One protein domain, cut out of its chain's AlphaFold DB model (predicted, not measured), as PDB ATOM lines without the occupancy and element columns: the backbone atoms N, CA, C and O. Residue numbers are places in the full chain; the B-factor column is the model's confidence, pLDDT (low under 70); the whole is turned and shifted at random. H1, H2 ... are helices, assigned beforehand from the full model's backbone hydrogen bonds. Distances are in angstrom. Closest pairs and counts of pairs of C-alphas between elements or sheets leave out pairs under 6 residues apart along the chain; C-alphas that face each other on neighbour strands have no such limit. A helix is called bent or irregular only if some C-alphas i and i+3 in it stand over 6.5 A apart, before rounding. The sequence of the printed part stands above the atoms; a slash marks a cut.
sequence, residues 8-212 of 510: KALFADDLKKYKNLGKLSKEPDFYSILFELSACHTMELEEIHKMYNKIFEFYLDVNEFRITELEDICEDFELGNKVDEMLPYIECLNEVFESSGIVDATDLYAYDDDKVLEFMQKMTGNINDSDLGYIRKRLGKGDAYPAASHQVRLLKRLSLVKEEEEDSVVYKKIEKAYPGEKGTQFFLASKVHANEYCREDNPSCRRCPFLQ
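What this domain is: This is residues 8 to 212 of the 510 residues of an uncharacterized protein of Planctomycetes bacterium (UniProt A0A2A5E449). Two helical lobes sit end to end: a larger one, H2 to H9, gathered round the long helix H6, and a smaller one in which H1 and H10 cross H12 and H11 meets H10. The lobes come near each other at H9 and H12, and the end of the printed part, residues 197 to 212, is a long stretch with no named element at the smaller lobe. The printed part has 205 residues with twelve named helices, H1 to H12 in order along the chain, and no named strand; the class is all helix. The whole is compact, with a radius of gyration of the C-alphas of 18.1 A and spans of 51 by 38 by 29 A.

Where its parts are: The longest helix, H6, is residues 83 to 100, 26.3 A from C-alpha 83 at (231.678, 269.587, 196.646) to C-alpha 100; it is irregular, but only just, with C-alphas 85 and 88 6.8 A apart. Before it come H1, residues 12 to 18, beginning at C-alpha 12 at (198.266, 254.987, 187.321), H2, residues 30 to 39, H3, residues 45 to 58 and 20.0 A long, H4, residues 62 to 67, and H5, residues 70 to 76. After it come H7, residues 106 to 110, H8, residues 113 to 124, H9, residues 129 to 138, H10, residues 149 to 157, H11, residues 167 to 177, and H12, residues 181 to 196, 22.9 A long and ending at C-alpha 196 at (211.753, 254.137, 196.807).

How they stand to each other: H6 is the hub, touching H2, H4, H5 and H8. Residues 85 to 89 alone touch H2, closest at the C-alphas of Ser 38 and Tyr 89, 5.9 A, at a shallow tilt of 33 degrees, only just short of steep, opposite ways. H4 is about perpendicular to H6 at 74 degrees, the closest C-alphas, of Arg 66 and Ile 90, being 5.6 A apart. H8 touches H6 with residues 123 to 124 alone, Cys 92 and Met 123 having the closest C-alphas, 5.1 A. H3 touches H2, with the C-alphas of Ala 39 and Ile 48 closest at 6.5 A. H7 is close to H8 but not clearly touching. H9 only just touches H2, with 3 pairs of C-alphas within 8 A, and is close to H12 but not clearly touching, closest at the C-alphas of Lys 137 and Thr 184, 7.6 A. H12 touches H10 at 77 degrees, about perpendicular, the C-alphas of Gln 151 and Ser 190 being closest at 5.9 A. H1 is about perpendicular to H12 at 81 degrees, with Leu 15 and Ala 189 closest, their C-alphas 6.2 A apart. H11 only just touches H10, with 3 pairs of C-alphas within 8 A. Every O i to N i+4 pair is within hydrogen-bond range in H1, H2, H4, H5 and H8 to H12; H3 has 9 of 10, H6 12 of 14, and H7 0 of 1 beside 2 of 2 O i to N i+3 pairs.

The domain as a whole: The C-alphas farthest apart, of Gly 101 and Gln 212, are 55.7 A apart. The printed part has no cut, and the link from H1 to H2 is long. The mean pLDDT of the printed part is 83.5; 18 residues are under 70, among them residues 17 to 28.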
ATOM      1  N   LYS A   8     199.480 249.946 182.398       65.50
ATOM      2  CA  LYS A   8     198.876 251.280 182.540       65.50
ATOM      3  C   LYS A   8     198.083 251.505 183.834       65.50
ATOM      4  O   LYS A   8     198.081 252.618 184.332       65.50
ATOM      5  N   ALA A   9     197.377 250.497 184.342       71.38
ATOM      6  CA  ALA A   9     196.618 250.590 185.587       71.38
ATOM      7  C   ALA A   9     197.523 250.462 186.820       71.38
ATOM      8  O   ALA A   9     197.263 251.133 187.809       71.38
ATOM      9  N   LEU A  10     198.588 249.654 186.740       68.69
ATOM     10  CA  LEU A  10     199.538 249.465 187.841       68.69
ATOM     11  C   LEU A  10     200.204 250.783 188.233       68.69
ATOM     12  O   LEU A  10     200.189 251.165 189.394       68.69
ATOM     13  N   PHE A  11     200.713 251.523 187.254       71.44
ATOM     14  CA  PHE A  11     201.412 252.776 187.524       71.44
ATOM     15  C   PHE A  11     200.487 253.990 187.542       71.44
ATOM     16  O   PHE A  11     200.978 255.101 187.649       71.44
ATOM     17  N   ALA A  12     199.163 253.836 187.429       75.88
ATOM     18  CA  ALA A  12     198.266 254.987 187.321       75.88
ATOM     19  C   ALA A  12     198.297 255.882 188.570       75.88
ATOM     20  O   ALA A  12     198.222 257.101 188.435       75.88
ATOM     21  N   ASP A  13     198.405 255.298 189.765       70.69
ATOM     22  CA  ASP A  13     198.422 256.056 191.020       70.69
ATOM     23  C   ASP A  13     199.799 256.654 191.321       70.69
ATOM     24  O   ASP A  13     199.877 257.814 191.729       70.69
ATOM     25  N   ASP A  14     200.875 255.931 191.000       66.81
ATOM     26  CA  ASP A  14     202.233 256.481 190.990       66.81
ATOM     27  C   ASP A  14     202.293 257.663 190.008       66.81
ATOM     28  O   ASP A  14     202.606 258.785 190.391       66.81
ATOM     29  N   LEU A  15     201.833 257.483 188.768       64.94
ATOM     30  CA  LEU A  15     201.736 258.546 187.763       64.94
ATOM     31  C   LEU A  15     200.865 259.729 188.206       64.94
ATOM     32  O   LEU A  15     201.092 260.835 187.731       64.94
ATOM     33  N   LYS A  16     199.877 259.554 189.096       72.94
ATOM     34  CA  LYS A  16     199.123 260.685 189.671       72.94
ATOM     35  C   LYS A  16     199.954 261.471 190.679       72.94
ATOM     36  O   LYS A  16     199.877 262.695 190.644       72.94
ATOM     37  N   LYS A  17     200.753 260.809 191.526       65.56
ATOM     38  CA  LYS A  17     201.745 261.506 192.366       65.56
ATOM     39  C   LYS A  17     202.721 262.286 191.480       65.56
ATOM     40  O   LYS A  17     202.974 263.463 191.718       65.56
ATOM     41  N   TYR A  18     203.145 261.667 190.378       59.31
ATOM     42  CA  TYR A  18     204.097 262.243 189.429       59.31
ATOM     43  C   TYR A  18     203.481 263.183 188.388       59.31
ATOM     44  O   TYR A  18     204.220 263.849 187.678       59.31
ATOM     45  N   LYS A  19     202.153 263.332 188.308       62.34
ATOM     46  CA  LYS A  19     201.523 264.340 187.433       62.34
ATOM     47  C   LYS A  19     201.924 265.758 187.828       62.34
ATOM     48  O   LYS A  19     201.938 266.637 186.974       62.34
ATOM     49  N   ASN A  20     202.250 265.967 189.103       56.69
ATOM     50  CA  ASN A  20     202.798 267.231 189.580       56.69
ATOM     51  C   ASN A  20     204.277 267.384 189.210       56.69
ATOM     52  O   ASN A  20     204.683 268.488 188.875       56.69
ATOM     53  N   LEU A  21     205.040 266.287 189.162       52.78
ATOM     54  CA  LEU A  21     206.388 266.285 188.587       52.78
ATOM     55  C   LEU A  21     206.342 266.498 187.065       52.78
ATOM     56  O   LEU A  21     207.169 267.205 186.536       52.78
ATOM     57  N   GLY A  22     205.305 266.055 186.353       47.97
ATOM     58  CA  GLY A  22     205.076 266.413 184.944       47.97
ATOM     59  C   GLY A  22     204.784 267.903 184.685       47.97
ATOM     60  O   GLY A  22     204.686 268.296 183.529       47.97
ATOM     61  N   LYS A  23     204.642 268.733 185.731       52.66
ATOM     62  CA  LYS A  23     204.679 270.204 185.620       52.66
ATOM     63  C   LYS A  23     206.100 270.771 185.751       52.66
ATOM     64  O   LYS A  23     206.248 271.981 185.896       52.66
ATOM     65  N   LEU A  24     207.118 269.912 185.728       49.31
ATOM     66  CA  LEU A  24     208.512 270.277 185.514       49.31
ATOM     67  C   LEU A  24     208.607 271.082 184.232       49.31
ATOM     68  O   LEU A  24     208.416 270.488 183.181       49.31
ATOM     69  N   SER A  25     208.845 272.389 184.383       45.81
ATOM     70  CA  SER A  25     209.126 273.418 183.374       45.81
ATOM     71  C   SER A  25     208.457 273.241 182.004       45.81
ATOM     72  O   SER A  25     208.652 272.249 181.308       45.81
ATOM     73  N   LYS A  26     207.718 274.260 181.554       55.31
ATOM     74  CA  LYS A  26     207.011 274.252 180.260       55.31
ATOM     75  C   LYS A  26     207.874 273.893 179.045       55.31
ATOM     76  O   LYS A  26     207.292 273.472 178.061       55.31
ATOM     77  N   GLU A  27     209.192 273.960 179.144       63.38
ATOM     78  CA  GLU A  27     210.157 273.220 178.336       63.38
ATOM     79  C   GLU A  27     211.424 273.105 179.202       63.38
ATOM     80  O   GLU A  27     211.805 274.098 179.832       63.38
ATOM     81  N   PRO A  28     212.050 271.925 179.354       68.62
ATOM     82  CA  PRO A  28     213.367 271.879 179.969       68.62
ATOM     83  C   PRO A  28     214.330 272.666 179.092       68.62
ATOM     84  O   PRO A  28     214.477 272.368 177.907       68.62
ATOM     85  N   ASP A  29     214.988 273.662 179.666       79.62
ATOM     86  CA  ASP A  29     216.164 274.207 179.016       79.62
ATOM     87  C   ASP A  29     217.276 273.142 179.025       79.62
ATOM     88  O   ASP A  29     217.237 272.142 179.751       79.62
ATOM     89  N   PHE A  30     218.284 273.323 178.185       82.00
ATOM     90  CA  PHE A  30     219.376 272.360 178.107       82.00
ATOM     91  C   PHE A  30     220.129 272.210 179.437       82.00
ATOM     92  O   PHE A  30     220.564 271.111 179.784       82.00
ATOM     93  N   TYR A  31     220.231 273.292 180.214       83.50
ATOM     94  CA  TYR A  31     220.934 273.302 181.493       83.50
ATOM     95  C   TYR A  31     220.253 272.448 182.540       83.50
ATOM     96  O   TYR A  31     220.951 271.747 183.268       83.50
ATOM     97  N   SER A  32     218.918 272.432 182.576       84.50
ATOM     98  CA  SER A  32     218.176 271.512 183.432       84.50
ATOM     99  C   SER A  32     218.441 270.060 183.052       84.50
ATOM    100  O   SER A  32     218.583 269.227 183.938       84.50
ATOM    101  N   ILE A  33     218.580 269.742 181.759       83.38
ATOM    102  CA  ILE A  33     218.890 268.378 181.304       83.38
ATOM    103  C   ILE A  33     220.310 267.989 181.719       83.38
ATOM    104  O   ILE A  33     220.506 266.904 182.261       83.38
ATOM    105  N   LEU A  34     221.294 268.864 181.491       82.00
ATOM    106  CA  LEU A  34     222.675 268.634 181.914       82.00
ATOM    107  C   LEU A  34     222.781 268.452 183.427       82.00
ATOM    108  O   LEU A  34     223.426 267.510 183.878       82.00
ATOM    109  N   PHE A  35     222.119 269.324 184.189       84.12
ATOM    110  CA  PHE A  35     222.128 269.287 185.646       84.12
ATOM    111  C   PHE A  35     221.441 268.037 186.179       84.12
ATOM    112  O   PHE A  35     221.935 267.375 187.087       84.12
ATOM    113  N   GLU A  36     220.306 267.674 185.575       82.44
ATOM    114  CA  GLU A  36     219.640 266.419 185.873       82.44
ATOM    115  C   GLU A  36     220.595 265.252 185.643       82.44
ATOM    116  O   GLU A  36     220.687 264.400 186.510       82.44
ATOM    117  N   LEU A  37     221.331 265.195 184.536       79.38
ATOM    118  CA  LEU A  37     222.212 264.064 184.238       79.38
ATOM    119  C   LEU A  37     223.433 263.982 185.149       79.38
ATOM    120  O   LEU A  37     223.732 262.891 185.630       79.38
ATOM    121  N   SER A  38     224.100 265.106 185.416       78.75
ATOM    122  CA  SER A  38     225.257 265.133 186.314       78.75
ATOM    123  C   SER A  38     224.854 264.751 187.740       78.75
ATOM    124  O   SER A  38     225.498 263.900 188.353       78.75
ATOM    125  N   ALA A  39     223.738 265.290 188.242       76.44
ATOM    126  CA  ALA A  39     223.298 265.074 189.617       76.44
ATOM    127  C   ALA A  39     222.457 263.794 189.808       76.44
ATOM    128  O   ALA A  39     222.337 263.288 190.924       76.44
ATOM    129  N   CYS A  40     221.879 263.210 188.747       67.56
ATOM    130  CA  CYS A  40     220.998 262.031 188.847       67.56
ATOM    131  C   CYS A  40     221.681 260.776 189.387       67.56
ATOM    132  O   CYS A  40     220.977 259.825 189.748       67.56
ATOM    133  N   HIS A  41     223.010 260.734 189.389       67.62
ATOM    134  CA  HIS A  41     223.768 259.615 189.936       67.62
ATOM    135  C   HIS A  41     223.966 259.717 191.451       67.62
ATOM    136  O   HIS A  41     224.121 258.681 192.097       67.62
ATOM    137  N   THR A  42     223.916 260.922 192.023       71.00
ATOM    138  CA  THR A  42     224.244 261.171 193.436       71.00
ATOM    139  C   THR A  42     223.054 261.665 194.257       71.00
ATOM    140  O   THR A  42     223.014 261.429 195.466       71.00
ATOM    141  N   MET A  43     222.050 262.275 193.619       77.50
ATOM    142  CA  MET A  43     220.958 262.975 194.302       77.50
ATOM    143  C   MET A  43     219.564 262.482 193.910       77.50
ATOM    144  O   MET A  43     219.332 261.922 192.832       77.50
ATOM    145  N   GLU A  44     218.596 262.700 194.804       77.50
ATOM    146  CA  GLU A  44     217.190 262.448 194.495       77.50
ATOM    147  C   GLU A  44     216.640 263.527 193.553       77.50
ATOM    148  O   GLU A  44     216.969 264.703 193.667       77.50
ATOM    149  N   LEU A  45     215.750 263.142 192.632       74.50
ATOM    150  CA  LEU A  45     215.232 264.041 191.592       74.50
ATOM    151  C   LEU A  45     214.589 265.320 192.167       74.50
ATOM    152  O   LEU A  45     214.737 266.392 191.593       74.50
ATOM    153  N   GLU A  46     213.911 265.223 193.313       78.56
ATOM    154  CA  GLU A  46     213.331 266.392 193.986       78.56
ATOM    155  C   GLU A  46     214.394 267.354 194.531       78.56
ATOM    156  O   GLU A  46     214.193 268.567 194.501       78.56
ATOM    157  N   GLU A  47     215.510 266.829 195.040       83.00
ATOM    158  CA  GLU A  47     216.636 267.639 195.508       83.00
ATOM    159  C   GLU A  47     217.321 268.320 194.328       83.00
ATOM    160  O   GLU A  47     217.557 269.523 194.386       83.00
ATOM    161  N   ILE A  48     217.525 267.590 193.225       82.38
ATOM    162  CA  ILE A  48     218.052 268.131 191.965       82.38
ATOM    163  C   ILE A  48     217.200 269.306 191.498       82.38
ATOM    164  O   ILE A  48     217.728 270.369 191.205       82.38
ATOM    165  N   HIS A  49     215.874 269.174 191.470       81.81
ATOM    166  CA  HIS A  49     215.010 270.274 191.030       81.81
ATOM    167  C   HIS A  49     214.993 271.450 191.999       81.81
ATOM    168  O   HIS A  49     214.965 272.596 191.556       81.81
ATOM    169  N   LYS A  50     215.032 271.198 193.311       86.06
ATOM    170  CA  LYS A  50     215.155 272.270 194.310       86.06
ATOM    171  C   LYS A  50     216.466 273.032 194.150       86.06
ATOM    172  O   LYS A  50     216.439 274.256 194.171       86.06
ATOM    173  N   MET A  51     217.580 272.327 193.971       87.06
ATOM    174  CA  MET A  51     218.875 272.948 193.700       87.06
ATOM    175  C   MET A  51     218.857 273.706 192.380       87.06
ATOM    176  O   MET A  51     219.221 274.867 192.339       87.06
ATOM    177  N   TYR A  52     218.363 273.094 191.311       88.12
ATOM    178  CA  TYR A  52     218.321 273.742 190.011       88.12
ATOM    179  C   TYR A  52     217.519 275.052 190.048       88.12
ATOM    180  O   TYR A  52     217.967 276.064 189.527       88.12
ATOM    181  N   ASN A  53     216.377 275.076 190.744       88.44
ATOM    182  CA  ASN A  53     215.615 276.313 190.936       88.44
ATOM    183  C   ASN A  53     216.383 277.342 191.777       88.44
ATOM    184  O   ASN A  53     216.379 278.519 191.434       88.44
ATOM    185  N   LYS A  54     217.067 276.897 192.839       90.00
ATOM    186  CA  LYS A  54     217.922 277.752 193.669       90.00
ATOM    187  C   LYS A  54     219.066 278.391 192.869       90.00
ATOM    188  O   LYS A  54     219.420 279.520 193.180       90.00
ATOM    189  N   ILE A  55     219.600 277.743 191.824       89.50
ATOM    190  CA  ILE A  55     220.612 278.365 190.942       89.50
ATOM    191  C   ILE A  55     220.096 279.708 190.409       89.50
ATOM    192  O   ILE A  55     220.796 280.704 190.498       89.50
ATOM    193  N   PHE A  56     218.844 279.783 189.960       88.44
ATOM    194  CA  PHE A  56     218.266 281.038 189.457       88.44
ATOM    195  C   PHE A  56     217.758 281.983 190.554       88.44
ATOM    196  O   PHE A  56     217.302 283.084 190.251       88.44
ATOM    197  N   GLU A  57     217.773 281.557 191.819       92.31
ATOM    198  CA  GLU A  57     217.494 282.434 192.961       92.31
ATOM    199  C   GLU A  57     218.766 283.144 193.440       92.31
ATOM    200  O   GLU A  57     218.700 284.318 193.802       92.31
ATOM    201  N   PHE A  58     219.903 282.439 193.441       94.06
ATOM    202  CA  PHE A  58     221.191 282.954 193.911       94.06
ATOM    203  C   PHE A  58     222.018 283.623 192.814       94.06
ATOM    204  O   PHE A  58     222.721 284.589 193.097       94.06
ATOM    205  N   TYR A  59     221.905 283.147 191.576       94.56
ATOM    206  CA  TYR A  59     222.689 283.626 190.442       94.56
ATOM    207  C   TYR A  59     221.765 284.214 189.379       94.56
ATOM    208  O   TYR A  59     220.661 283.721 189.132       94.56
ATOM    209  N   LEU A  60     222.222 285.287 188.740       92.25
ATOM    210  CA  LEU A  60     221.492 285.990 187.693       92.25
ATOM    211  C   LEU A  60     221.303 285.107 186.457       92.25
ATOM    212  O   LEU A  60     220.243 285.130 185.828       92.25
ATOM    213  N   ASP A  61     222.335 284.338 186.108       90.69
ATOM    214  CA  ASP A  61     222.325 283.401 184.994       90.69
ATOM    215  C   ASP A  61     223.287 282.216 185.214       90.69
ATOM    216  O   ASP A  61     224.056 282.145 186.176       90.69
ATOM    217  N   VAL A  62     223.231 281.250 184.292       90.00
ATOM    218  CA  VAL A  62     224.078 280.046 184.321       90.00
ATOM    219  C   VAL A  62     225.561 280.390 184.124       90.00
ATOM    220  O   VAL A  62     226.432 279.628 184.540       90.00
ATOM    221  N   ASN A  63     225.876 281.529 183.499       92.19
ATOM    222  CA  ASN A  63     227.257 281.944 183.298       92.19
ATOM    223  C   ASN A  63     227.869 282.519 184.580       92.19
ATOM    224  O   ASN A  63     229.035 282.230 184.826       92.19
ATOM    225  N   GLU A  64     227.114 283.261 185.394       94.50
ATOM    226  CA  GLU A  64     227.523 283.665 186.743       94.50
ATOM    227  C   GLU A  64     227.790 282.425 187.596       94.50
ATOM    228  O   GLU A  64     228.908 282.251 188.068       94.50
ATOM    229  N   PHE A  65     226.831 281.494 187.655       94.06
ATOM    230  CA  PHE A  65     226.994 280.228 188.376       94.06
ATOM    231  C   PHE A  65     228.253 279.447 187.951       94.06
ATOM    232  O   PHE A  65     228.939 278.864 188.783       94.06
ATOM    233  N   ARG A  66     228.587 279.443 186.654       93.75
ATOM    234  CA  ARG A  66     229.776 278.764 186.112       93.75
ATOM    235  C   ARG A  66     231.096 279.361 186.615       93.75
ATOM    236  O   ARG A  66     232.067 278.621 186.756       93.75
ATOM    237  N   ILE A  67     231.165 280.683 186.778       95.25
ATOM    238  CA  ILE A  67     232.403 281.383 187.161       95.25
ATOM    239  C   ILE A  67     232.556 281.552 188.672       95.25
ATOM    240  O   ILE A  67     233.641 281.925 189.117       95.25
ATOM    241  N   THR A  68     231.497 281.302 189.441       96.12
ATOM    242  CA  THR A  68     231.535 281.314 190.903       96.12
ATOM    243  C   THR A  68     232.475 280.227 191.425       96.12
ATOM    244  O   THR A  68     232.536 279.118 190.885       96.12
ATOM    245  N   GLU A  69     233.232 280.550 192.476       94.38
ATOM    246  CA  GLU A  69     234.108 279.584 193.133       94.38
ATOM    247  C   GLU A  69     233.273 278.439 193.725       94.38
ATOM    248  O   GLU A  69     232.152 278.619 194.206       94.38
ATOM    249  N   LEU A  70     233.806 277.221 193.651       92.00
ATOM    250  CA  LEU A  70     233.064 276.025 194.035       92.00
ATOM    251  C   LEU A  70     232.717 276.034 195.534       92.00
ATOM    252  O   LEU A  70     231.681 275.500 195.930       92.00
ATOM    253  N   GLU A  71     233.563 276.654 196.356       91.75
ATOM    254  CA  GLU A  71     233.340 276.882 197.781       91.75
ATOM    255  C   GLU A  71     232.080 277.718 198.036       91.75
ATOM    256  O   GLU A  71     231.226 277.286 198.812       91.75
ATOM    257  N   ASP A  72     231.920 278.839 197.329       93.88
ATOM    258  CA  ASP A  72     230.762 279.732 197.459       93.88
ATOM    259  C   ASP A  72     229.472 279.018 197.030       93.88
ATOM    260  O   ASP A  72     228.467 279.052 197.738       93.88
ATOM    261  N   ILE A  73     229.526 278.263 195.924       92.44
ATOM    262  CA  ILE A  73     228.409 277.411 195.490       92.44
ATOM    263  C   ILE A  73     228.039 276.431 196.609       92.44
ATOM    264  O   ILE A  73     226.873 276.271 196.969       92.44
ATOM    265  N   CYS A  74     229.017 275.760 197.213       90.44
ATOM    266  CA  CYS A  74     228.727 274.795 198.269       90.44
ATOM    267  C   CYS A  74     228.115 275.440 199.519       90.44
ATOM    268  O   CYS A  74     227.274 274.802 200.167       90.44
ATOM    269  N   GLU A  75     228.499 276.676 199.840       91.81
ATOM    270  CA  GLU A  75     227.891 277.472 200.907       91.81
ATOM    271  C   GLU A  75     226.441 277.857 200.568       91.81
ATOM    272  O   GLU A  75     225.545 277.569 201.367       91.81
ATOM    273  N   ASP A  76     226.180 278.389 199.371       91.75
ATOM    274  CA  ASP A  76     224.850 278.838 198.925       91.75
ATOM    275  C   ASP A  76     223.816 277.698 198.881       91.75
ATOM    276  O   ASP A  76     222.638 277.861 199.232       91.75
ATOM    277  N   PHE A  77     224.247 276.496 198.484       88.62
ATOM    278  CA  PHE A  77     223.378 275.318 198.433       88.62
ATOM    279  C   PHE A  77     223.336 274.510 199.733       88.62
ATOM    280  O   PHE A  77     222.560 273.553 199.810       88.62
ATOM    281  N   GLU A  78     224.122 274.883 200.749       90.12
ATOM    282  CA  GLU A  78     224.299 274.121 201.992       90.12
ATOM    283  C   GLU A  78     224.708 272.654 201.728       90.12
ATOM    284  O   GLU A  78     224.301 271.725 202.432       90.12
ATOM    285  N   LEU A  79     225.517 272.421 200.688       81.38
ATOM    286  CA  LEU A  79     225.893 271.076 200.230       81.38
ATOM    287  C   LEU A  79     226.872 270.365 201.175       81.38
ATOM    288  O   LEU A  79     227.067 269.147 201.084       81.38
ATOM    289  N   GLY A  80     227.472 271.098 202.115       84.25
ATOM    290  CA  GLY A  80     228.468 270.570 203.040       84.25
ATOM    291  C   GLY A  80     229.667 270.003 202.278       84.25
ATOM    292  O   GLY A  80     230.258 270.678 201.448       84.25
ATOM    293  N   ASN A  81     230.010 268.737 202.525       78.12
ATOM    294  CA  ASN A  81     231.153 268.079 201.877       78.12
ATOM    295  C   ASN A  81     230.827 267.484 200.492       78.12
ATOM    296  O   ASN A  81     231.613 266.693 199.980       78.12
ATOM    297  N   LYS A  82     229.677 267.808 199.888       80.12
ATOM    298  CA  LYS A  82     229.265 267.292 198.566       80.12
ATOM    299  C   LYS A  82     229.810 268.112 197.392       80.12
ATOM    300  O   LYS A  82     229.226 268.140 196.315       80.12
ATOM    301  N   VAL A  83     230.940 268.770 197.616       79.88
ATOM    302  CA  VAL A  83     231.678 269.587 196.646       79.88
ATOM    303  C   VAL A  83     231.903 268.825 195.335       79.88
ATOM    304  O   VAL A  83     231.624 269.327 194.245       79.88
ATOM    305  N   ASP A  84     232.299 267.558 195.458       82.44
ATOM    306  CA  ASP A  84     232.591 266.670 194.331       82.44
ATOM    307  C   ASP A  84     231.361 266.366 193.453       82.44
ATOM    308  O   ASP A  84     231.516 265.915 192.321       82.44
ATOM    309  N   GLU A  85     230.135 266.601 193.942       79.56
ATOM    310  CA  GLU A  85     228.905 266.354 193.175       79.56
ATOM    311  C   GLU A  85     228.609 267.481 192.170       79.56
ATOM    312  O   GLU A  85     228.021 267.227 191.118       79.56
ATOM    313  N   MET A  86     229.042 268.715 192.459       83.62
ATOM    314  CA  MET A  86     228.799 269.884 191.598       83.62
ATOM    315  C   MET A  86     229.928 270.127 190.597       83.62
ATOM    316  O   MET A  86     229.680 270.668 189.518       83.62
ATOM    317  N   LEU A  87     231.150 269.691 190.916       87.00
ATOM    318  CA  LEU A  87     232.321 269.889 190.064       87.00
ATOM    319  C   LEU A  87     232.113 269.386 188.617       87.00
ATOM    320  O   LEU A  87     232.330 270.184 187.705       87.00
ATOM    321  N   PRO A  88     231.593 268.166 188.360       84.50
ATOM    322  CA  PRO A  88     231.364 267.699 186.989       84.50
ATOM    323  C   PRO A  88     230.377 268.571 186.206       84.50
ATOM    324  O   PRO A  88     230.469 268.690 184.987       84.50
ATOM    325  N   TYR A  89     229.409 269.189 186.893       85.69
ATOM    326  CA  TYR A  89     228.459 270.087 186.248       85.69
ATOM    327  C   TYR A  89     229.110 271.421 185.871       85.69
ATOM    328  O   TYR A  89     228.901 271.904 184.761       85.69
ATOM    329  N   ILE A  90     229.934 271.993 186.749       89.75
ATOM    330  CA  ILE A  90     230.664 273.239 186.471       89.75
ATOM    331  C   ILE A  90     231.703 273.028 185.366       89.75
ATOM    332  O   ILE A  90     231.787 273.834 184.442       89.75
ATOM    333  N   GLU A  91     232.461 271.929 185.415       88.00
ATOM    334  CA  GLU A  91     233.391 271.533 184.348       88.00
ATOM    335  C   GLU A  91     232.660 271.402 183.009       88.00
ATOM    336  O   GLU A  91     233.120 271.928 181.993       88.00
ATOM    337  N   CYS A  92     231.467 270.805 183.028       84.69
ATOM    338  CA  CYS A  92     230.608 270.724 181.861       84.69
ATOM    339  C   CYS A  92     230.206 272.121 181.345       84.69
ATOM    340  O   CYS A  92     230.382 272.430 180.168       84.69
ATOM    341  N   LEU A  93     229.736 273.024 182.206       88.56
ATOM    342  CA  LEU A  93     229.402 274.391 181.786       88.56
ATOM    343  C   LEU A  93     230.613 275.152 181.219       88.56
ATOM    344  O   LEU A  93     230.469 275.896 180.247       88.56
ATOM    345  N   ASN A  94     231.803 274.953 181.791       90.81
ATOM    346  CA  ASN A  94     233.052 275.532 181.297       90.81
ATOM    347  C   ASN A  94     233.397 275.048 179.894       90.81
ATOM    348  O   ASN A  94     233.683 275.865 179.025       90.81
ATOM    349  N   GLU A  95     233.288 273.752 179.626       85.75
ATOM    350  CA  GLU A  95     233.573 273.213 178.299       85.75
ATOM    351  C   GLU A  95     232.515 273.629 177.250       85.75
ATOM    352  O   GLU A  95     232.859 273.904 176.090       85.75
ATOM    353  N   VAL A  96     231.236 273.774 177.635       84.31
ATOM    354  CA  VAL A  96     230.206 274.359 176.749       84.31
ATOM    355  C   VAL A  96     230.589 275.793 176.381       84.31
ATOM    356  O   VAL A  96     230.568 276.159 175.203       84.31
ATOM    357  N   PHE A  97     230.998 276.587 177.373       90.12
ATOM    358  CA  PHE A  97     231.419 277.969 177.166       90.12
ATOM    359  C   PHE A  97     232.682 278.074 176.305       90.12
ATOM    360  O   PHE A  97     232.731 278.883 175.386       90.12
ATOM    361  N   GLU A  98     233.699 277.251 176.552       89.88
ATOM    362  CA  GLU A  98     234.949 277.264 175.782       89.88
ATOM    363  C   GLU A  98     234.742 276.877 174.312       89.88
ATOM    364  O   GLU A  98     235.435 277.391 173.433       89.88
ATOM    365  N   SER A  99     233.786 275.987 174.031       83.12
ATOM    366  CA  SER A  99     233.522 275.512 172.670       83.12
ATOM    367  C   SER A  99     232.685 276.477 171.828       83.12
ATOM    368  O   SER A  99     232.914 276.575 170.621       83.12
ATOM    369  N   SER A 100     231.742 277.196 172.438       83.31
ATOM    370  CA  SER A 100     230.786 278.060 171.725       83.31
ATOM    371  C   SER A 100     230.965 279.560 172.002       83.31
ATOM    372  O   SER A 100     230.450 280.395 171.263       83.31
ATOM    373  N   GLY A 101     231.718 279.927 173.043       85.44
ATOM    374  CA  GLY A 101     231.902 281.302 173.516       85.44
ATOM    375  C   GLY A 101     230.701 281.878 174.272       85.44
ATOM    376  O   GLY A 101     230.767 283.011 174.748       85.44
ATOM    377  N   ILE A 102     229.603 281.126 174.379       83.75
ATOM    378  CA  ILE A 102     228.370 281.524 175.054       83.75
ATOM    379  C   ILE A 102     227.894 280.319 175.860       83.75
ATOM    380  O   ILE A 102     227.958 279.190 175.397       83.75
ATOM    381  N   VAL A 103     227.369 280.528 177.065       79.50
ATOM    382  CA  VAL A 103     226.583 279.479 177.724       79.50
ATOM    383  C   VAL A 103     225.200 279.490 177.066       79.50
ATOM    384  O   VAL A 103     224.202 279.868 177.678       79.50
ATOM    385  N   ASP A 104     225.131 279.110 175.787       79.25
ATOM    386  CA  ASP A 104     223.887 278.830 175.070       79.25
ATOM    387  C   ASP A 104     223.984 277.469 174.376       79.25
ATOM    388  O   ASP A 104     224.980 277.112 173.754       79.25
ATOM    389  N   ALA A 105     222.917 276.699 174.507       71.50
ATOM    390  CA  ALA A 105     222.781 275.371 173.946       71.50
ATOM    391  C   ALA A 105     221.679 275.295 172.889       71.50
ATOM    392  O   ALA A 105     221.268 274.205 172.488       71.50
ATOM    393  N   THR A 106     221.200 276.441 172.405       79.50
ATOM    394  CA  THR A 106     220.359 276.519 171.205       79.50
ATOM    395  C   THR A 106     220.966 275.745 170.032       79.50
ATOM    396  O   THR A 106     220.245 275.019 169.344       79.50
ATOM    397  N   ASP A 107     222.290 275.768 169.869       78.56
ATOM    398  CA  ASP A 107     222.993 275.013 168.823       78.56
ATOM    399  C   ASP A 107     222.836 273.490 168.962       78.56
ATOM    400  O   ASP A 107     222.729 272.772 167.962       78.56
ATOM    401  N   LEU A 108     222.699 272.970 170.187       73.94
ATOM    402  CA  LEU A 108     222.433 271.546 170.412       73.94
ATOM    403  C   LEU A 108     221.057 271.123 169.901       73.94
ATOM    404  O   LEU A 108     220.880 269.958 169.537       73.94
ATOM    405  N   TYR A 109     220.095 272.042 169.782       79.44
ATOM    406  CA  TYR A 109     218.827 271.769 169.098       79.44
ATOM    407  C   TYR A 109     218.997 271.658 167.579       79.44
ATOM    408  O   TYR A 109     218.204 270.968 166.937       79.44
ATOM    409  N   ALA A 110     220.071 272.192 166.998       83.81
ATOM    410  CA  ALA A 110     220.403 272.008 165.585       83.81
ATOM    411  C   ALA A 110     221.268 270.761 165.315       83.81
ATOM    412  O   ALA A 110     221.253 270.241 164.199       83.81
ATOM    413  N   TYR A 111     221.991 270.251 166.318       83.38
ATOM    414  CA  TYR A 111     222.907 269.116 166.145       83.38
ATOM    415  C   TYR A 111     222.204 267.803 165.785       83.38
ATOM    416  O   TYR A 111     221.101 267.502 166.238       83.38
ATOM    417  N   ASP A 112     222.859 266.986 164.973       84.56
ATOM    418  CA  ASP A 112     222.477 265.600 164.750       84.56
ATOM    419  C   ASP A 112     222.679 264.754 166.014       84.56
ATOM    420  O   ASP A 112     223.491 265.067 166.885       84.56
ATOM    421  N   ASP A 113     221.911 263.671 166.106       77.00
ATOM    422  CA  ASP A 113     221.859 262.774 167.263       77.00
ATOM    423  C   ASP A 113     223.233 262.224 167.682       77.00
ATOM    424  O   ASP A 113     223.465 262.003 168.873       77.00
ATOM    425  N   ASP A 114     224.126 262.007 166.715       82.81
ATOM    426  CA  ASP A 114     225.480 261.500 166.949       82.81
ATOM    427  C   ASP A 114     226.378 262.584 167.562       82.81
ATOM    428  O   ASP A 114     227.131 262.299 168.490       82.81
ATOM    429  N   LYS A 115     226.231 263.848 167.140       84.69
ATOM    430  CA  LYS A 115     226.959 264.977 167.739       84.69
ATOM    431  C   LYS A 115     226.451 265.340 169.121       84.69
ATOM    432  O   LYS A 115     227.253 265.700 169.971       84.69
ATOM    433  N   VAL A 116     225.141 265.244 169.365       81.81
ATOM    434  CA  VAL A 116     224.604 265.412 170.724       81.81
ATOM    435  C   VAL A 116     225.182 264.333 171.638       81.81
ATOM    436  O   VAL A 116     225.580 264.641 172.755       81.81
ATOM    437  N   LEU A 117     225.279 263.083 171.171       78.81
ATOM    438  CA  LEU A 117     225.901 262.014 171.949       78.81
ATOM    439  C   LEU A 117     227.385 262.280 172.204       78.81
ATOM    440  O   LEU A 117     227.803 262.222 173.354       78.81
ATOM    441  N   GLU A 118     228.158 262.575 171.159       83.88
ATOM    442  CA  GLU A 118     229.594 262.848 171.266       83.88
ATOM    443  C   GLU A 118     229.858 264.018 172.215       83.88
ATOM    444  O   GLU A 118     230.690 263.906 173.111       83.88
ATOM    445  N   PHE A 119     229.084 265.099 172.077       83.19
ATOM    446  CA  PHE A 119     229.134 266.239 172.978       83.19
ATOM    447  C   PHE A 119     228.876 265.793 174.415       83.19
ATOM    448  O   PHE A 119     229.731 265.955 175.273       83.19
ATOM    449  N   MET A 120     227.740 265.152 174.681       81.50
ATOM    450  CA  MET A 120     227.341 264.831 176.049       81.50
ATOM    451  C   MET A 120     228.236 263.754 176.699       81.50
ATOM    452  O   MET A 120     228.485 263.809 177.906       81.50
ATOM    453  N   GLN A 121     228.769 262.808 175.913       82.00
ATOM    454  CA  GLN A 121     229.795 261.849 176.345       82.00
ATOM    455  C   GLN A 121     231.098 262.547 176.719       82.00
ATOM    456  O   GLN A 121     231.698 262.188 177.730       82.00
ATOM    457  N   LYS A 122     231.512 263.545 175.934       81.88
ATOM    458  CA  LYS A 122     232.681 264.368 176.239       81.88
ATOM    459  C   LYS A 122     232.491 265.118 177.560       81.88
ATOM    460  O   LYS A 122     233.360 265.020 178.417       81.88
ATOM    461  N   MET A 123     231.317 265.724 177.758       74.56
ATOM    462  CA  MET A 123     231.029 266.546 178.939       74.56
ATOM    463  C   MET A 123     230.960 265.764 180.257       74.56
ATOM    464  O   MET A 123     231.376 266.252 181.299       74.56
ATOM    465  N   THR A 124     230.333 264.583 180.253       74.00
ATOM    466  CA  THR A 124     229.985 263.866 181.503       74.00
ATOM    467  C   THR A 124     230.750 262.556 181.682       74.00
ATOM    468  O   THR A 124     230.614 261.888 182.708       74.00
ATOM    469  N   GLY A 125     231.531 262.144 180.680       72.94
ATOM    470  CA  GLY A 125     232.391 260.960 180.694       72.94
ATOM    471  C   GLY A 125     231.677 259.600 180.722       72.94
ATOM    472  O   GLY A 125     232.285 258.607 180.338       72.94
ATOM    473  N   ASN A 126     230.405 259.531 181.140       71.94
ATOM    474  CA  ASN A 126     229.690 258.281 181.441       71.94
ATOM    475  C   ASN A 126     228.215 258.285 180.989       71.94
ATOM    476  O   ASN A 126     227.340 257.785 181.697       71.94
ATOM    477  N   ILE A 127     227.911 258.828 179.806       76.38
ATOM    478  CA  ILE A 127     226.553 258.731 179.242       76.38
ATOM    479  C   ILE A 127     226.343 257.352 178.647       76.38
ATOM    480  O   ILE A 127     227.001 256.973 177.674       76.38
ATOM    481  N   ASN A 128     225.365 256.634 179.189       76.00
ATOM    482  CA  ASN A 128     224.899 255.392 178.597       76.00
ATOM    483  C   ASN A 128     223.827 255.675 177.533       76.00
ATOM    484  O   ASN A 128     223.174 256.720 177.538       76.00
ATOM    485  N   ASP A 129     223.548 254.698 176.668       75.19
ATOM    486  CA  ASP A 129     222.461 254.786 175.675       75.19
ATOM    487  C   ASP A 129     221.096 255.140 176.308       75.19
ATOM    488  O   ASP A 129     220.235 255.755 175.672       75.19
ATOM    489  N   SER A 130     220.901 254.778 177.582       76.50
ATOM    490  CA  SER A 130     219.730 255.139 178.388       76.50
ATOM    491  C   SER A 130     219.556 256.643 178.540       76.50
ATOM    492  O   SER A 130     218.454 257.175 178.384       76.50
ATOM    493  N   ASP A 131     220.665 257.305 178.843       79.62
ATOM    494  CA  ASP A 131     220.753 258.716 179.183       79.62
ATOM    495  C   ASP A 131     220.643 259.528 177.898       79.62
ATOM    496  O   ASP A 131     219.893 260.499 177.839       79.62
ATOM    497  N   LEU A 132     221.240 259.032 176.812       79.19
ATOM    498  CA  LEU A 132     221.027 259.564 175.471       79.19
ATOM    499  C   LEU A 132     219.556 259.511 175.050       79.19
ATOM    500  O   LEU A 132     219.028 260.497 174.541       79.19
ATOM    501  N   GLY A 133     218.872 258.385 175.274       80.06
ATOM    502  CA  GLY A 133     217.437 258.277 175.010       80.06
ATOM    503  C   GLY A 133     216.627 259.309 175.803       80.06
ATOM    504  O   GLY A 133     215.688 259.902 175.272       80.06
ATOM    505  N   TYR A 134     217.023 259.576 177.051       82.31
ATOM    506  CA  TYR A 134     216.401 260.599 177.891       82.31
ATOM    507  C   TYR A 134     216.652 262.015 177.351       82.31
ATOM    508  O   TYR A 134     215.693 262.768 177.170       82.31
ATOM    509  N   ILE A 135     217.903 262.342 177.013       81.88
ATOM    510  CA  ILE A 135     218.312 263.625 176.418       81.88
ATOM    511  C   ILE A 135     217.544 263.884 175.128       81.88
ATOM    512  O   ILE A 135     216.875 264.906 175.002       81.88
ATOM    513  N   ARG A 136     217.589 262.933 174.188       79.81
ATOM    514  CA  ARG A 136     216.898 263.012 172.894       79.81
ATOM    515  C   ARG A 136     215.427 263.337 173.091       79.81
ATOM    516  O   ARG A 136     214.892 264.251 172.466       79.81
ATOM    517  N   LYS A 137     214.787 262.645 174.037       80.94
ATOM    518  CA  LYS A 137     213.377 262.863 174.326       80.94
ATOM    519  C   LYS A 137     213.097 264.231 174.948       80.94
ATOM    520  O   LYS A 137     212.083 264.833 174.599       80.94
ATOM    521  N   ARG A 138     213.967 264.724 175.836       80.44
ATOM    522  CA  ARG A 138     213.838 266.055 176.458       80.44
ATOM    523  C   ARG A 138     214.089 267.188 175.461       80.44
ATOM    524  O   ARG A 138     213.363 268.170 175.510       80.44
ATOM    525  N   LEU A 139     214.998 267.000 174.503       79.75
ATOM    526  CA  LEU A 139     215.251 267.933 173.397       79.75
ATOM    527  C   LEU A 139     214.175 267.900 172.294       79.75
ATOM    528  O   LEU A 139     214.313 268.574 171.276       79.75
ATOM    529  N   GLY A 140     213.128 267.076 172.436       78.25
ATOM    530  CA  GLY A 140     212.104 266.892 171.402       78.25
ATOM    531  C   GLY A 140     212.608 266.175 170.141       78.25
ATOM    532  O   GLY A 140     211.896 266.114 169.136       78.25
ATOM    533  N   LYS A 141     213.816 265.605 170.183       74.69
ATOM    534  CA  LYS A 141     214.460 264.905 169.070       74.69
ATOM    535  C   LYS A 141     214.134 263.421 169.119       74.69
ATOM    536  O   LYS A 141     214.815 262.609 169.736       74.69
ATOM    537  N   GLY A 142     213.053 263.070 168.436       72.12
ATOM    538  CA  GLY A 142     212.681 261.686 168.178       72.12
ATOM    539  C   GLY A 142     211.869 261.003 169.279       72.12
ATOM    540  O   GLY A 142     211.518 261.552 170.328       72.12
ATOM    541  N   ASP A 143     211.530 259.752 168.987       70.94
ATOM    542  CA  ASP A 143     210.754 258.871 169.860       70.94
ATOM    543  C   ASP A 143     211.628 257.852 170.594       70.94
ATOM    544  O   ASP A 143     211.123 256.837 171.072       70.94
ATOM    545  N   ALA A 144     212.929 258.139 170.710       72.56
ATOM    546  CA  ALA A 144     213.871 257.283 171.413       72.56
ATOM    547  C   ALA A 144     213.407 257.069 172.860       72.56
ATOM    548  O   ALA A 144     213.206 258.012 173.629       72.56
ATOM    549  N   TYR A 145     213.192 255.806 173.213       79.56
ATOM    550  CA  TYR A 145     212.758 255.419 174.542       79.56
ATOM    551  C   TYR A 145     213.973 255.331 175.483       79.56
ATOM    552  O   TYR A 145     214.907 254.590 175.173       79.56
ATOM    553  N   PRO A 146     213.981 256.021 176.641       80.00
ATOM    554  CA  PRO A 146     215.068 255.910 177.609       80.00
ATOM    555  C   PRO A 146     215.059 254.519 178.257       80.00
ATOM    556  O   PRO A 146     214.190 254.177 179.067       80.00
ATOM    557  N   ALA A 147     216.021 253.697 177.848       81.50
ATOM    558  CA  ALA A 147     216.146 252.295 178.221       81.50
ATOM    559  C   ALA A 147     217.038 252.137 179.452       81.50
ATOM    560  O   ALA A 147     218.247 252.212 179.320       81.50
ATOM    561  N   ALA A 148     216.484 251.889 180.640       88.06
ATOM    562  CA  ALA A 148     217.291 251.800 181.861       88.06
ATOM    563  C   ALA A 148     217.145 250.476 182.622       88.06
ATOM    564  O   ALA A 148     216.069 249.872 182.683       88.06
ATOM    565  N   SER A 149     218.226 250.065 183.290       91.50
ATOM    566  CA  SER A 149     218.323 248.796 184.028       91.50
ATOM    567  C   SER A 149     217.234 248.628 185.095       91.50
ATOM    568  O   SER A 149     216.692 247.537 185.287       91.50
ATOM    569  N   HIS A 150     216.838 249.720 185.756       92.31
ATOM    570  CA  HIS A 150     215.793 249.704 186.776       92.31
ATOM    571  C   HIS A 150     214.421 249.289 186.218       92.31
ATOM    572  O   HIS A 150     213.668 248.599 186.908       92.31
ATOM    573  N   GLN A 151     214.108 249.633 184.964       93.94
ATOM    574  CA  GLN A 151     212.876 249.200 184.300       93.94
ATOM    575  C   GLN A 151     212.885 247.696 184.079       93.94
ATOM    576  O   GLN A 151     211.907 247.017 184.387       93.94
ATOM    577  N   VAL A 152     214.002 247.169 183.574       94.50
ATOM    578  CA  VAL A 152     214.157 245.737 183.322       94.50
ATOM    579  C   VAL A 152     214.041 244.963 184.629       94.50
ATOM    580  O   VAL A 152     213.249 244.023 184.712       94.50
ATOM    581  N   ARG A 153     214.746 245.406 185.677       96.50
ATOM    582  CA  ARG A 153     214.658 244.830 187.025       96.50
ATOM    583  C   ARG A 153     213.220 244.817 187.538       96.50
ATOM    584  O   ARG A 153     212.747 243.781 188.004       96.50
ATOM    585  N   LEU A 154     212.514 245.943 187.430       95.75
ATOM    586  CA  LEU A 154     211.126 246.072 187.869       95.75
ATOM    587  C   LEU A 154     210.202 245.110 187.109       95.75
ATOM    588  O   LEU A 154     209.430 244.382 187.729       95.75
ATOM    589  N   LEU A 155     210.311 245.052 185.781       95.50
ATOM    590  CA  LEU A 155     209.472 244.195 184.939       95.50
ATOM    591  C   LEU A 155     209.758 242.700 185.130       95.50
ATOM    592  O   LEU A 155     208.810 241.909 185.148       95.50
ATOM    593  N   LYS A 156     211.029 242.312 185.306       96.12
ATOM    594  CA  LYS A 156     211.431 240.933 185.626       96.12
ATOM    595  C   LYS A 156     210.895 240.518 187.005       96.12
ATOM    596  O   LYS A 156     210.239 239.484 187.117       96.12
ATOM    597  N   ARG A 157     211.054 241.357 188.041       97.31
ATOM    598  CA  ARG A 157     210.539 241.086 189.404       97.31
ATOM    599  C   ARG A 157     209.010 241.016 189.477       97.31
ATOM    600  O   ARG A 157     208.474 240.188 190.209       97.31
ATOM    601  N   LEU A 158     208.310 241.833 188.687       95.56
ATOM    602  CA  LEU A 158     206.851 241.766 188.522       95.56
ATOM    603  C   LEU A 158     206.392 240.590 187.641       95.56
ATOM    604  O   LEU A 158     205.194 240.418 187.432       95.56
ATOM    605  N   SER A 159     207.323 239.800 187.093       95.44
ATOM    606  CA  SER A 159     207.047 238.696 186.164       95.44
ATOM    607  C   SER A 159     206.226 239.117 184.933       95.44
ATOM    608  O   SER A 159     205.496 238.315 184.350       95.44
ATOM    609  N   LEU A 160     206.350 240.382 184.519       93.50
ATOM    610  CA  LEU A 160     205.766 240.905 183.275       93.50
ATOM    611  C   LEU A 160     206.610 240.522 182.053       93.50
ATOM    612  O   LEU A 160     206.133 240.531 180.918       93.50
ATOM    613  N   VAL A 161     207.871 240.189 182.308       95.06
ATOM    614  CA  VAL A 161     208.902 239.801 181.354       95.06
ATOM    615  C   VAL A 161     209.608 238.575 181.931       95.06
ATOM    616  O   VAL A 161     209.690 238.431 183.152       95.06
ATOM    617  N   LYS A 162     210.075 237.664 181.073       94.75
ATOM    618  CA  LYS A 162     210.806 236.478 181.537       94.75
ATOM    619  C   LYS A 162     212.184 236.869 182.061       94.75
ATOM    620  O   LYS A 162     212.800 237.806 181.561       94.75
ATOM    621  N   GLU A 163     212.675 236.126 183.040       94.12
ATOM    622  CA  GLU A 163     213.970 236.401 183.661       94.12
ATOM    623  C   GLU A 163     215.130 236.197 182.676       94.12
ATOM    624  O   GLU A 163     216.065 236.995 182.667       94.12
ATOM    625  N   GLU A 164     215.015 235.214 181.773       96.56
ATOM    626  CA  GLU A 164     216.037 234.911 180.763       96.56
ATOM    627  C   GLU A 164     215.957 235.793 179.505       96.56
ATOM    628  O   GLU A 164     216.741 235.609 178.575       96.56
ATOM    629  N   GLU A 165     214.994 236.719 179.422       95.56
ATOM    630  CA  GLU A 165     214.925 237.633 178.281       95.56
ATOM    631  C   GLU A 165     216.061 238.662 178.327       95.56
ATOM    632  O   GLU A 165     216.314 239.297 179.357       95.56
ATOM    633  N   GLU A 166     216.716 238.828 177.176       94.44
ATOM    634  CA  GLU A 166     217.763 239.820 176.953       94.44
ATOM    635  C   GLU A 166     217.196 241.236 177.081       94.44
ATOM    636  O   GLU A 166     216.136 241.548 176.529       94.44
ATOM    637  N   ASP A 167     217.919 242.108 177.777       91.50
ATOM    638  CA  ASP A 167     217.471 243.460 178.111       91.50
ATOM    639  C   ASP A 167     217.100 244.280 176.861       91.50
ATOM    640  O   ASP A 167     216.078 244.967 176.856       91.50
ATOM    641  N   SER A 168     217.825 244.106 175.748       88.56
ATOM    642  CA  SER A 168     217.525 244.742 174.453       88.56
ATOM    643  C   SER A 168     216.124 244.393 173.917       88.56
ATOM    644  O   SER A 168     215.426 245.234 173.339       88.56
ATOM    645  N   VAL A 169     215.661 243.159 174.145       92.19
ATOM    646  CA  VAL A 169     214.316 242.696 173.777       92.19
ATOM    647  C   VAL A 169     213.275 243.292 174.717       92.19
ATOM    648  O   VAL A 169     212.184 243.663 174.269       92.19
ATOM    649  N   VAL A 170     213.606 243.410 176.003       92.31
ATOM    650  CA  VAL A 170     212.741 244.040 177.004       92.31
ATOM    651  C   VAL A 170     212.496 245.500 176.643       92.31
ATOM    652  O   VAL A 170     211.337 245.899 176.540       92.31
ATOM    653  N   TYR A 171     213.543 246.268 176.339       89.25
ATOM    654  CA  TYR A 171     213.418 247.673 175.945       89.25
ATOM    655  C   TYR A 171     212.513 247.858 174.723       89.25
ATOM    656  O   TYR A 171     211.567 248.642 174.778       89.25
ATOM    657  N   LYS A 172     212.680 247.035 173.677       89.38
ATOM    658  CA  LYS A 172     211.791 247.048 172.496       89.38
ATOM    659  C   LYS A 172     210.329 246.750 172.840       89.38
ATOM    660  O   LYS A 172     209.420 247.236 172.165       89.38
ATOM    661  N   LYS A 173     210.059 245.913 173.848       91.62
ATOM    662  CA  LYS A 173     208.687 245.655 174.319       91.62
ATOM    663  C   LYS A 173     208.122 246.851 175.076       91.62
ATOM    664  O   LYS A 173     206.939 247.146 174.911       91.62
ATOM    665  N   ILE A 174     208.944 247.524 175.880       90.31
ATOM    666  CA  ILE A 174     208.534 248.717 176.621       90.31
ATOM    667  C   ILE A 174     208.214 249.859 175.655       90.31
ATOM    668  O   ILE A 174     207.120 250.410 175.732       90.31
ATOM    669  N   GLU A 175     209.107 250.141 174.707       89.00
ATOM    670  CA  GLU A 175     208.928 251.164 173.672       89.00
ATOM    671  C   GLU A 175     207.619 250.952 172.893       89.00
ATOM    672  O   GLU A 175     206.807 251.865 172.743       89.00
ATOM    673  N   LYS A 176     207.331 249.704 172.494       89.75
ATOM    674  CA  LYS A 176     206.060 249.347 171.839       89.75
ATOM    675  C   LYS A 176     204.837 249.514 172.744       89.75
ATOM    676  O   LYS A 176     203.747 249.804 172.251       89.75
ATOM    677  N   ALA A 177     204.973 249.275 174.048       88.44
ATOM    678  CA  ALA A 177     203.873 249.395 175.005       88.44
ATOM    679  C   ALA A 177     203.578 250.856 175.391       88.44
ATOM    680  O   ALA A 177     202.415 251.206 175.641       88.44
ATOM    681  N   TYR A 178     204.616 251.694 175.411       86.88
ATOM    682  CA  TYR A 178     204.596 253.089 175.841       86.88
ATOM    683  C   TYR A 178     205.278 254.008 174.817       86.88
ATOM    684  O   TYR A 178     206.344 254.552 175.094       86.88
ATOM    685  N   PRO A 179     204.660 254.222 173.644       86.12
ATOM    686  CA  PRO A 179     205.217 255.121 172.643       86.12
ATOM    687  C   PRO A 179     205.105 256.592 173.074       86.12
ATOM    688  O   PRO A 179     204.153 256.985 173.765       86.12
ATOM    689  N   GLY A 180     206.048 257.412 172.605       85.19
ATOM    690  CA  GLY A 180     206.028 258.866 172.756       85.19
ATOM    691  C   GLY A 180     206.135 259.336 174.211       85.19
ATOM    692  O   GLY A 180     206.890 258.785 175.007       85.19
ATOM    693  N   GLU A 181     205.359 260.357 174.576       81.44
ATOM    694  CA  GLU A 181     205.360 260.972 175.917       81.44
ATOM    695  C   GLU A 181     205.024 259.979 177.047       81.44
ATOM    696  O   GLU A 181     205.552 260.059 178.157       81.44
ATOM    697  N   LYS A 182     204.186 258.974 176.754       83.19
ATOM    698  CA  LYS A 182     203.843 257.918 177.722       83.19
ATOM    699  C   LYS A 182     205.061 257.083 178.105       83.19
ATOM    700  O   LYS A 182     205.084 256.543 179.209       83.19
ATOM    701  N   GLY A 183     206.039 256.969 177.206       84.88
ATOM    702  CA  GLY A 183     207.302 256.298 177.469       84.88
ATOM    703  C   GLY A 183     208.122 257.034 178.516       84.88
ATOM    704  O   GLY A 183     208.525 256.432 179.507       84.88
ATOM    705  N   THR A 184     208.261 258.352 178.368       81.50
ATOM    706  CA  THR A 184     208.938 259.219 179.345       81.50
ATOM    707  C   THR A 184     208.265 259.165 180.711       81.50
ATOM    708  O   THR A 184     208.930 258.985 181.727       81.50
ATOM    709  N   GLN A 185     206.932 259.257 180.744       80.62
ATOM    710  CA  GLN A 185     206.166 259.161 181.988       80.62
ATOM    711  C   GLN A 185     206.383 257.811 182.683       80.62
ATOM    712  O   GLN A 185     206.563 257.762 183.899       80.62
ATOM    713  N   PHE A 186     206.400 256.711 181.920       86.50
ATOM    714  CA  PHE A 186     206.689 255.387 182.465       86.50
ATOM    715  C   PHE A 186     208.139 255.273 182.955       86.50
ATOM    716  O   PHE A 186     208.350 254.751 184.046       86.50
ATOM    717  N   PHE A 187     209.117 255.810 182.217       86.75
ATOM    718  CA  PHE A 187     210.513 255.863 182.651       86.75
ATOM    719  C   PHE A 187     210.661 256.578 183.994       86.75
ATOM    720  O   PHE A 187     211.156 255.971 184.942       86.75
ATOM    721  N   LEU A 188     210.140 257.800 184.119       81.00
ATOM    722  CA  LEU A 188     210.216 258.569 185.362       81.00
ATOM    723  C   LEU A 188     209.520 257.842 186.520       81.00
ATOM    724  O   LEU A 188     210.120 257.658 187.578       81.00
ATOM    725  N   ALA A 189     208.299 257.340 186.307       82.44
ATOM    726  CA  ALA A 189     207.579 256.585 187.332       82.44
ATOM    727  C   ALA A 189     208.340 255.319 187.762       82.44
ATOM    728  O   ALA A 189     208.406 255.002 188.948       82.44
ATOM    729  N   SER A 190     208.948 254.605 186.809       89.81
ATOM    730  CA  SER A 190     209.737 253.408 187.093       89.81
ATOM    731  C   SER A 190     211.027 253.720 187.851       89.81
ATOM    732  O   SER A 190     211.388 252.952 188.743       89.81
ATOM    733  N   LYS A 191     211.682 254.850 187.550       85.50
ATOM    734  CA  LYS A 191     212.885 255.323 188.242       85.50
ATOM    735  C   LYS A 191     212.575 255.605 189.705       85.50
ATOM    736  O   LYS A 191     213.228 255.045 190.582       85.50
ATOM    737  N   VAL A 192     211.526 256.381 189.980       81.69
ATOM    738  CA  VAL A 192     211.152 256.686 191.368       81.69
ATOM    739  C   VAL A 192     210.708 255.427 192.107       81.69
ATOM    740  O   VAL A 192     211.181 255.160 193.208       81.69
ATOM    741  N   HIS A 193     209.889 254.577 191.481       88.56
ATOM    742  CA  HIS A 193     209.477 253.316 192.098       88.56
ATOM    743  C   HIS A 193     210.674 252.412 192.440       88.56
ATOM    744  O   HIS A 193     210.692 251.748 193.481       88.56
ATOM    745  N   ALA A 194     211.682 252.366 191.570       91.50
ATOM    746  CA  ALA A 194     212.908 251.621 191.811       91.50
ATOM    747  C   ALA A 194     213.738 252.208 192.962       91.50
ATOM    748  O   ALA A 194     214.260 251.437 193.764       91.50
ATOM    749  N   ASN A 195     213.813 253.533 193.081       86.06
ATOM    750  CA  ASN A 195     214.557 254.201 194.147       86.06
ATOM    751  C   ASN A 195     213.848 254.106 195.510       86.06
ATOM    752  O   ASN A 195     214.501 253.868 196.526       86.06
ATOM    753  N   GLU A 196     212.520 254.213 195.556       86.88
ATOM    754  CA  GLU A 196     211.753 254.137 196.807       86.88
ATOM    755  C   GLU A 196     211.541 252.692 197.290       86.88
ATOM    756  O   GLU A 196     211.742 252.380 198.468       86.88
ATOM    757  N   TYR A 197     211.142 251.788 196.385       94.12
ATOM    758  CA  TYR A 197     210.686 250.441 196.750       94.12
ATOM    759  C   TYR A 197     211.545 249.335 196.146       94.12
ATOM    760  O   TYR A 197     211.991 248.436 196.859       94.12
ATOM    761  N   CYS A 198     211.763 249.361 194.832       96.88
ATOM    762  CA  CYS A 198     212.346 248.245 194.083       96.88
ATOM    763  C   CYS A 198     213.856 248.422 193.834       96.88
ATOM    764  O   CYS A 198     214.347 248.291 192.701       96.88
ATOM    765  N   ARG A 199     214.589 248.707 194.916       95.56
ATOM    766  CA  ARG A 199     216.051 248.859 194.913       95.56
ATOM    767  C   ARG A 199     216.727 247.564 194.496       95.56
ATOM    768  O   ARG A 199     216.153 246.485 194.660       95.56
ATOM    769  N   GLU A 200     217.914 247.666 193.915       94.69
ATOM    770  CA  GLU A 200     218.697 246.489 193.534       94.69
ATOM    771  C   GLU A 200     218.942 245.600 194.751       94.69
ATOM    772  O   GLU A 200     218.441 244.472 194.793       94.69
ATOM    773  N   ASP A 201     219.525 246.204 195.782       94.56
ATOM    774  CA  ASP A 201     219.747 245.602 197.085       94.56
ATOM    775  C   ASP A 201     218.689 246.031 198.096       94.56
ATOM    776  O   ASP A 201     218.236 247.176 198.114       94.56
ATOM    777  N   ASN A 202     218.313 245.097 198.971       94.94
ATOM    778  CA  ASN A 202     217.370 245.320 200.071       94.94
ATOM    779  C   ASN A 202     216.080 246.061 199.651       94.94
ATOM    780  O   ASN A 202     215.764 247.117 200.205       94.94
ATOM    781  N   PRO A 203     215.310 245.529 198.681       97.44
ATOM    782  CA  PRO A 203     214.071 246.161 198.249       97.44
ATOM    783  C   PRO A 203     213.052 246.252 199.394       97.44
ATOM    784  O   PRO A 203     212.857 245.316 200.171       97.44
ATOM    785  N   SER A 204     212.324 247.365 199.454       96.62
ATOM    786  CA  SER A 204     211.304 247.646 200.471       96.62
ATOM    787  C   SER A 204     209.962 246.980 200.133       96.62
ATOM    788  O   SER A 204     208.916 247.632 200.110       96.62
ATOM    789  N   CYS A 205     209.968 245.667 199.864       97.25
ATOM    790  CA  CYS A 205     208.801 244.931 199.360       97.25
ATOM    791  C   CYS A 205     207.562 245.047 200.263       97.25
ATOM    792  O   CYS A 205     206.467 245.217 199.740       97.25
ATOM    793  N   ARG A 206     207.722 245.060 201.597       96.38
ATOM    794  CA  ARG A 206     206.611 245.221 202.564       96.38
ATOM    795  C   ARG A 206     205.806 246.508 202.380       96.38
ATOM    796  O   ARG A 206     204.619 246.536 202.679       96.38
ATOM    797  N   ARG A 207     206.462 247.577 201.919       95.88
ATOM    798  CA  ARG A 207     205.846 248.896 201.687       95.88
ATOM    799  C   ARG A 207     205.484 249.121 200.222       95.88
ATOM    800  O   ARG A 207     204.884 250.138 199.897       95.88
ATOM    801  N   CYS A 208     205.873 248.204 199.340       95.50
ATOM    802  CA  CYS A 208     205.665 248.356 197.913       95.50
ATOM    803  C   CYS A 208     204.166 248.244 197.586       95.50
ATOM    804  O   CYS A 208     203.540 247.244 197.955       95.50
ATOM    805  N   PRO A 209     203.588 249.193 196.826       92.56
ATOM    806  CA  PRO A 209     202.183 249.122 196.421       92.56
ATOM    807  C   PRO A 209     201.882 247.896 195.543       92.56
ATOM    808  O   PRO A 209     200.741 247.446 195.469       92.56
ATOM    809  N   PHE A 210     202.906 247.305 194.916       93.12
ATOM    810  CA  PHE A 210     202.770 246.117 194.076       93.12
ATOM    811  C   PHE A 210     202.980 244.793 194.808       93.12
ATOM    812  O   PHE A 210     202.951 243.758 194.147       93.12
ATOM    813  N   LEU A 211     203.154 244.774 196.136       94.88
ATOM    814  CA  LEU A 211     203.453 243.543 196.885       94.88
ATOM    815  C   LEU A 211     202.488 242.395 196.554       94.88
ATOM    816  O   LEU A 211     202.928 241.299 196.227       94.88
ATOM    817  N   GLN A 212     201.182 242.668 196.549       94.69
ATOM    818  CA  GLN A 212     200.143 241.657 196.303       94.69
ATOM    819  C   GLN A 212     200.168 241.075 194.880       94.69
ATOM    820  O   GLN A 212     199.614 240.008 194.637       94.69
TER     821      GLN A 212